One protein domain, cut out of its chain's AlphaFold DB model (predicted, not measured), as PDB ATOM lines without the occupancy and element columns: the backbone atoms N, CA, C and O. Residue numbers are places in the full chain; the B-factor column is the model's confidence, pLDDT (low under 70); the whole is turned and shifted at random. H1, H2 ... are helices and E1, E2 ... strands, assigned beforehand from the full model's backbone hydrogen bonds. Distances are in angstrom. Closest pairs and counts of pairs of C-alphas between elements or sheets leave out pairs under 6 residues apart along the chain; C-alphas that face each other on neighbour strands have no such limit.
ATOM      1  N   THR A   2     -17.038 -27.870 -19.977       76.62
ATOM      2  CA  THR A   2     -16.607 -27.062 -18.815       76.62
ATOM      3  C   THR A   2     -17.772 -26.360 -18.106       76.62
ATOM      4  O   THR A   2     -17.677 -26.089 -16.914       76.62
ATOM      5  N   GLY A   3     -18.914 -26.172 -18.779       83.12
ATOM      6  CA  GLY A   3     -20.126 -25.649 -18.148       83.12
ATOM      7  C   GLY A   3     -21.312 -25.543 -19.107       83.12
ATOM      8  O   GLY A   3     -21.140 -25.587 -20.327       83.12
ATOM      9  N   PHE A   4     -22.518 -25.409 -18.552       88.44
ATOM     10  CA  PHE A   4     -23.753 -25.147 -19.293       88.44
ATOM     11  C   PHE A   4     -24.657 -24.210 -18.493       88.44
ATOM     12  O   PHE A   4     -24.912 -24.459 -17.318       88.44
ATOM     13  N   ASP A   5     -25.139 -23.151 -19.141       84.69
ATOM     14  CA  ASP A   5     -25.961 -22.091 -18.530       84.69
ATOM     15  C   ASP A   5     -27.420 -22.116 -19.037       84.69
ATOM     16  O   ASP A   5     -28.147 -21.131 -18.999       84.69
ATOM     17  N   GLY A   6     -27.878 -23.229 -19.620       83.12
ATOM     18  CA  GLY A   6     -29.230 -23.329 -20.196       83.12
ATOM     19  C   GLY A   6     -29.356 -22.757 -21.612       83.12
ATOM     20  O   GLY A   6     -30.174 -23.229 -22.398       83.12
ATOM     21  N   THR A   7     -28.525 -21.776 -21.968       87.06
ATOM     22  CA  THR A   7     -28.513 -21.143 -23.304       87.06
ATOM     23  C   THR A   7     -27.172 -21.255 -24.025       87.06
ATOM     24  O   THR A   7     -27.115 -21.157 -25.254       87.06
ATOM     25  N   SER A   8     -26.092 -21.478 -23.272       90.25
ATOM     26  CA  SER A   8     -24.732 -21.585 -23.794       90.25
ATOM     27  C   SER A   8     -24.044 -22.830 -23.250       90.25
ATOM     28  O   SER A   8     -24.097 -23.109 -22.050       90.25
ATOM     29  N   LEU A   9     -23.388 -23.557 -24.146       91.88
ATOM     30  CA  LEU A   9     -22.584 -24.737 -23.882       91.88
ATOM     31  C   LEU A   9     -21.105 -24.361 -23.968       91.88
ATOM     32  O   LEU A   9     -20.603 -24.060 -25.052       91.88
ATOM     33  N   GLN A  10     -20.403 -24.400 -22.835       92.31
ATOM     34  CA  GLN A  10     -18.972 -24.131 -22.789       92.31
ATOM     35  C   GLN A  10     -18.153 -25.417 -22.943       92.31
ATOM     36  O   GLN A  10     -18.293 -26.401 -22.199       92.31
ATOM     37  N   LEU A  11     -17.216 -25.375 -23.883       90.75
ATOM     38  CA  LEU A  11     -16.251 -26.425 -24.175       90.75
ATOM     39  C   LEU A  11     -14.866 -25.972 -23.717       90.75
ATOM     40  O   LEU A  11     -14.300 -25.023 -24.253       90.75
ATOM     41  N   GLY A  12     -14.333 -26.661 -22.710       90.81
ATOM     42  CA  GLY A  12     -12.983 -26.436 -22.206       90.81
ATOM     43  C   GLY A  12     -11.966 -27.218 -23.027       90.81
ATOM     44  O   GLY A  12     -12.098 -28.433 -23.178       90.81
ATOM     45  N   PHE A  13     -10.951 -26.524 -23.526       90.62
ATOM     46  CA  PHE A  13      -9.830 -27.094 -24.262       90.62
ATOM     47  C   PHE A  13      -8.559 -27.047 -23.417       90.62
ATOM     48  O   PHE A  13      -8.289 -26.059 -22.743       90.62
ATOM     49  N   VAL A  14      -7.745 -28.099 -23.502       87.75
ATOM     50  CA  VAL A  14      -6.485 -28.249 -22.749       87.75
ATOM     51  C   VAL A  14      -5.465 -27.137 -23.032       87.75
ATOM     52  O   VAL A  14      -4.632 -26.815 -22.189       87.75
ATOM     53  N   ASN A  15      -5.508 -26.546 -24.226       86.50
ATOM     54  CA  ASN A  15      -4.663 -25.426 -24.613       86.50
ATOM     55  C   ASN A  15      -5.340 -24.578 -25.702       86.50
ATOM     56  O   ASN A  15      -6.305 -25.008 -26.340       86.50
ATOM     57  N   ALA A  16      -4.806 -23.373 -25.922       88.00
ATOM     58  CA  ALA A  16      -5.295 -22.460 -26.955       88.00
ATOM     59  C   ALA A  16      -5.250 -23.088 -28.355       88.00
ATOM     60  O   ALA A  16      -6.226 -22.989 -29.081       88.00
ATOM     61  N   GLY A  17      -4.195 -23.840 -28.687       89.00
ATOM     62  CA  GLY A  17      -4.071 -24.484 -29.997       89.00
ATOM     63  C   GLY A  17      -5.220 -25.445 -30.324       89.00
ATOM     64  O   GLY A  17      -5.723 -25.432 -31.442       89.00
ATOM     65  N   ALA A  18      -5.682 -26.239 -29.355       90.56
ATOM     66  CA  ALA A  18      -6.831 -27.128 -29.519       90.56
ATOM     67  C   ALA A  18      -8.141 -26.342 -29.685       90.56
ATOM     68  O   ALA A  18      -8.962 -26.696 -30.531       90.56
ATOM     69  N   ARG A  19      -8.306 -25.243 -28.934       91.50
ATOM     70  CA  ARG A  19      -9.438 -24.321 -29.090       91.50
ATOM     71  C   ARG A  19      -9.459 -23.696 -30.485       91.50
ATOM     72  O   ARG A  19     -10.486 -23.708 -31.152       91.50
ATOM     73  N   ASP A  20      -8.326 -23.161 -30.928       90.69
ATOM     74  CA  ASP A  20      -8.204 -22.482 -32.216       90.69
ATOM     75  C   ASP A  20      -8.404 -23.465 -33.378       90.69
ATOM     76  O   ASP A  20      -9.015 -23.101 -34.381       90.69
ATOM     77  N   ASN A  21      -7.972 -24.726 -33.236       90.25
ATOM     78  CA  ASN A  21      -8.233 -25.771 -34.227       90.25
ATOM     79  C   ASN A  21      -9.729 -26.097 -34.327       90.25
ATOM     80  O   ASN A  21     -10.257 -26.124 -35.430       90.25
ATOM     81  N   PHE A  22     -10.415 -26.248 -33.190       92.12
ATOM     82  CA  PHE A  22     -11.856 -26.510 -33.126       92.12
ATOM     83  C   PHE A  22     -12.706 -25.396 -33.758       92.12
ATOM     84  O   PHE A  22     -13.679 -25.662 -34.463       92.12
ATOM     85  N   VAL A  23     -12.337 -24.137 -33.512       90.81
ATOM     86  CA  VAL A  23     -13.024 -22.986 -34.115       90.81
ATOM     87  C   VAL A  23     -12.709 -22.901 -35.610       90.81
ATOM     88  O   VAL A  23     -13.602 -22.680 -36.423       90.81
ATOM     89  N   SER A  24     -11.450 -23.124 -35.997       89.50
ATOM     90  CA  SER A  24     -11.023 -23.047 -37.401       89.50
ATOM     91  C   SER A  24     -11.527 -24.214 -38.254       89.50
ATOM     92  O   SER A  24     -11.647 -24.063 -39.467       89.50
ATOM     93  N   SER A  25     -11.819 -25.371 -37.653       90.12
ATOM     94  CA  SER A  25     -12.345 -26.551 -38.348       90.12
ATOM     95  C   SER A  25     -13.841 -26.457 -38.656       90.12
ATOM     96  O   SER A  25     -14.356 -27.323 -39.360       90.12
ATOM     97  N   GLY A  26     -14.551 -25.449 -38.132       91.31
ATOM     98  CA  GLY A  26     -16.011 -25.347 -38.248       91.31
ATOM     99  C   GLY A  26     -16.757 -26.394 -37.415       91.31
ATOM    100  O   GLY A  26     -17.944 -26.635 -37.625       91.31
ATOM    101  N   SER A  27     -16.079 -27.037 -36.457       90.19
ATOM    102  CA  SER A  27     -16.694 -28.048 -35.591       90.19
ATOM    103  C   SER A  27     -17.782 -27.462 -34.686       90.19
ATOM    104  O   SER A  27     -18.666 -28.196 -34.251       90.19
ATOM    105  N   GLU A  28     -17.757 -26.148 -34.446       92.62
ATOM    106  CA  GLU A  28     -18.836 -25.424 -33.772       92.62
ATOM    107  C   GLU A  28     -20.186 -25.601 -34.483       92.62
ATOM    108  O   GLU A  28     -21.172 -25.944 -33.831       92.62
ATOM    109  N   ASP A  29     -20.240 -25.384 -35.799       92.00
ATOM    110  CA  ASP A  29     -21.486 -25.464 -36.568       92.00
ATOM    111  C   ASP A  29     -22.036 -26.891 -36.590       92.00
ATOM    112  O   ASP A  29     -23.238 -27.093 -36.427       92.00
ATOM    113  N   VAL A  30     -21.150 -27.885 -36.696       93.12
ATOM    114  CA  VAL A  30     -21.519 -29.308 -36.641       93.12
ATOM    115  C   VAL A  30     -22.127 -29.663 -35.285       93.12
ATOM    116  O   VAL A  30     -23.176 -30.297 -35.228       93.12
ATOM    117  N   LEU A  31     -21.507 -29.224 -34.185       92.12
ATOM    118  CA  LEU A  31     -22.030 -29.455 -32.835       92.12
ATOM    119  C   LEU A  31     -23.355 -28.736 -32.604       92.12
ATOM    120  O   LEU A  31     -24.280 -29.325 -32.050       92.12
ATOM    121  N   ARG A  32     -23.466 -27.482 -33.049       91.94
ATOM    122  CA  ARG A  32     -24.710 -26.715 -32.970       91.94
ATOM    123  C   ARG A  32     -25.834 -27.408 -33.741       91.94
ATOM    124  O   ARG A  32     -26.940 -27.506 -33.222       91.94
ATOM    125  N   GLN A  33     -25.550 -27.898 -34.948       93.31
ATOM    126  CA  GLN A  33     -26.526 -28.618 -35.761       93.31
ATOM    127  C   GLN A  33     -26.938 -29.934 -35.100       93.31
ATOM    128  O   GLN A  33     -28.128 -30.171 -34.942       93.31
ATOM    129  N   ALA A  34     -25.980 -30.737 -34.632       94.75
ATOM    130  CA  ALA A  34     -26.271 -32.003 -33.961       94.75
ATOM    131  C   ALA A  34     -27.128 -31.805 -32.697       94.75
ATOM    132  O   ALA A  34     -28.080 -32.545 -32.461       94.75
ATOM    133  N   LEU A  35     -26.841 -30.766 -31.906       91.12
ATOM    134  CA  LEU A  35     -27.648 -30.409 -30.737       91.12
ATOM    135  C   LEU A  35     -29.062 -29.963 -31.127       91.12
ATOM    136  O   LEU A  35     -30.030 -30.329 -30.459       91.12
ATOM    137  N   ALA A  36     -29.190 -29.212 -32.218       92.06
ATOM    138  CA  ALA A  36     -30.483 -28.804 -32.744       92.06
ATOM    139  C   ALA A  36     -31.295 -29.982 -33.299       92.06
ATOM    140  O   ALA A  36     -32.508 -29.991 -33.125       92.06
ATOM    141  N   GLU A  37     -30.662 -30.968 -33.932       95.12
ATOM    142  CA  GLU A  37     -31.345 -32.152 -34.468       95.12
ATOM    143  C   GLU A  37     -31.762 -33.126 -33.364       95.12
ATOM    144  O   GLU A  37     -32.887 -33.611 -33.371       95.12
ATOM    145  N   GLN A  38     -30.884 -33.385 -32.395       91.75
ATOM    146  CA  GLN A  38     -31.121 -34.416 -31.383       91.75
ATOM    147  C   GLN A  38     -31.977 -33.924 -30.210       91.75
ATOM    148  O   GLN A  38     -32.725 -34.700 -29.619       91.75
ATOM    149  N   PHE A  39     -31.861 -32.644 -29.851       89.06
ATOM    150  CA  PHE A  39     -32.532 -32.086 -28.675       89.06
ATOM    151  C   PHE A  39     -33.502 -30.949 -29.018       89.06
ATOM    152  O   PHE A  39     -34.120 -30.395 -28.112       89.06
ATOM    153  N   ASN A  40     -33.645 -30.569 -30.298       90.12
ATOM    154  CA  ASN A  40     -34.457 -29.424 -30.739       90.12
ATOM    155  C   ASN A  40     -34.092 -28.098 -30.045       90.12
ATOM    156  O   ASN A  40     -34.909 -27.180 -29.950       90.12
ATOM    157  N   VAL A  41     -32.842 -27.967 -29.590       90.75
ATOM    158  CA  VAL A  41     -32.329 -26.785 -28.888       90.75
ATOM    159  C   VAL A  41     -31.331 -26.008 -29.737       90.75
ATOM    160  O   VAL A  41     -30.483 -26.569 -30.420       90.75
ATOM    161  N   GLN A  42     -31.395 -24.681 -29.657       86.69
ATOM    162  CA  GLN A  42     -30.446 -23.780 -30.314       86.69
ATOM    163  C   GLN A  42     -29.493 -23.205 -29.266       86.69
ATOM    164  O   GLN A  42     -29.674 -22.084 -28.788       86.69
ATOM    165  N   TRP A  43     -28.505 -24.000 -28.857       91.75
ATOM    166  CA  TRP A  43     -27.504 -23.567 -27.880       91.75
ATOM    167  C   TRP A  43     -26.322 -22.881 -28.549       91.75
ATOM    168  O   TRP A  43     -25.837 -23.301 -29.602       91.75
ATOM    169  N   LYS A  44     -25.822 -21.822 -27.909       91.75
ATOM    170  CA  LYS A  44     -24.573 -21.189 -28.321       91.75
ATOM    171  C   LYS A  44     -23.400 -22.035 -27.840       91.75
ATOM    172  O   LYS A  44     -23.317 -22.352 -26.657       91.75
ATOM    173  N   ILE A  45     -22.485 -22.362 -28.738       93.19
ATOM    174  CA  ILE A  45     -21.233 -23.028 -28.386       93.19
ATOM    175  C   ILE A  45     -20.208 -21.954 -28.027       93.19
ATOM    176  O   ILE A  45     -20.064 -20.969 -28.746       93.19
ATOM    177  N   ASP A  46     -19.518 -22.125 -26.904       91.81
ATOM    178  CA  ASP A  46     -18.440 -21.237 -26.486       91.81
ATOM    179  C   ASP A  46     -17.190 -22.063 -26.184       91.81
ATOM    180  O   ASP A  46     -17.194 -22.977 -25.358       91.81
ATOM    181  N   ALA A  47     -16.119 -21.775 -26.912       92.19
ATOM    182  CA  ALA A  47     -14.858 -22.482 -26.787       92.19
ATOM    183  C   ALA A  47     -13.937 -21.693 -25.847       92.19
ATOM    184  O   ALA A  47     -13.544 -20.564 -26.143       92.19
ATOM    185  N   VAL A  48     -13.548 -22.292 -24.725       89.25
ATOM    186  CA  VAL A  48     -12.661 -21.672 -23.731       89.25
ATOM    187  C   VAL A  48     -11.445 -22.549 -23.487       89.25
ATOM    188  O   VAL A  48     -11.484 -23.763 -23.659       89.25
ATOM    189  N   VAL A  49     -10.330 -21.939 -23.100       88.31
ATOM    190  CA  VAL A  49      -9.147 -22.698 -22.685       88.31
ATOM    191  C   VAL A  49      -9.262 -22.956 -21.194       88.31
ATOM    192  O   VAL A  49      -9.414 -22.008 -20.428       88.31
ATOM    193  N   ASP A  50      -9.179 -24.221 -20.793       81.06
ATOM    194  CA  ASP A  50      -9.100 -24.581 -19.387       81.06
ATOM    195  C   ASP A  50      -7.691 -24.241 -18.866       81.06
ATOM    196  O   ASP A  50      -6.700 -24.807 -19.345       81.06
ATOM    197  N   PRO A  51      -7.557 -23.311 -17.904       65.50
ATOM    198  CA  PRO A  51      -6.255 -22.887 -17.396       65.50
ATOM    199  C   PRO A  51      -5.531 -23.981 -16.592       65.50
ATOM    200  O   PRO A  51      -4.374 -23.788 -16.222       65.50
ATOM    201  N   SER A  52      -6.167 -25.127 -16.334       65.12
ATOM    202  CA  SER A  52      -5.571 -26.275 -15.639       65.12
ATOM    203  C   SER A  52      -4.854 -27.239 -16.597       65.12
ATOM    204  O   SER A  52      -4.095 -28.092 -16.138       65.12
ATOM    205  N   GLY A  53      -5.071 -27.121 -17.917       57.91
ATOM    206  CA  GLY A  53      -4.584 -28.068 -18.932       57.91
ATOM    207  C   GLY A  53      -3.189 -27.791 -19.515       57.91
ATOM    208  O   GLY A  53      -2.594 -28.670 -20.137       57.91
TER     209      GLY A  53
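What this domain is: This is residues 2 to 53 of the 174 residues of the protein "DNA polymerase III subunits gamma and tau" of Streptomyces sp. WM6391 (UniProt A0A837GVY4). Two parallel strands, E1 and E2, lie side by side as a small sheet, and the helices H1 and H2 make a broad corner along one side of it, nearer to E2 than to E1. Residues 3 to 4 fold back beside E1 in a short antiparallel pairing with residues 9 to 10. The printed part has 52 residues, with two named helices and two named strands in the order E1, H1, H2, E2, and its class is mixed, helices and strands. It is compact, with a radius of gyration of the C-alphas of 11.3 A, and flat, spanning 32 by 23 by 12 A.

How they stand to each other: E1, residues 8 to 13, and E2, residues 44 to 49, are parallel neighbours at 26 degrees. N 9 and O 44, 2.8 A, and N 46 and O 9, 2.9 A, are within hydrogen-bond range. The closest C-alphas of H1, residues 16 to 24, and E2 are those of Ala 16 and Val 49, 5.8 A apart. Those of H2, residues 27 to 39, and E2 are Glu 28 and Ile 45, 6.4 A apart. H1 and H2 are close but not clearly touching, Phe 22 and Glu 28 having the closest C-alphas at 7.1 A; they run the same way at a steep tilt of 69 degrees, only just short of about perpendicular. E1 and H2 are apart. E1, H1, H2 and E2 form a strand-helix-strand unit, two parallel neighbour strands with helices between, with a right-handed crossover. In H1 and H2 every O i to N i+4 pair is within hydrogen-bond range.

Where its parts are: E1, 15.9 A long, begins at C-alpha 8, (-24.732, -21.585, -23.794). H1 measures 11.9 A and H2 17.7 A. E2, 16.5 A long, ends at C-alpha 49, (-9.147, -22.698, -22.685).

The domain as a whole: The two C-alphas farthest apart, those of Asn 40 and Ser 52, are 32.7 A apart. The printed part has no cut, and its three links are tight. Mean pLDDT of the printed part is 88.3; residues 51 to 53 are under 70.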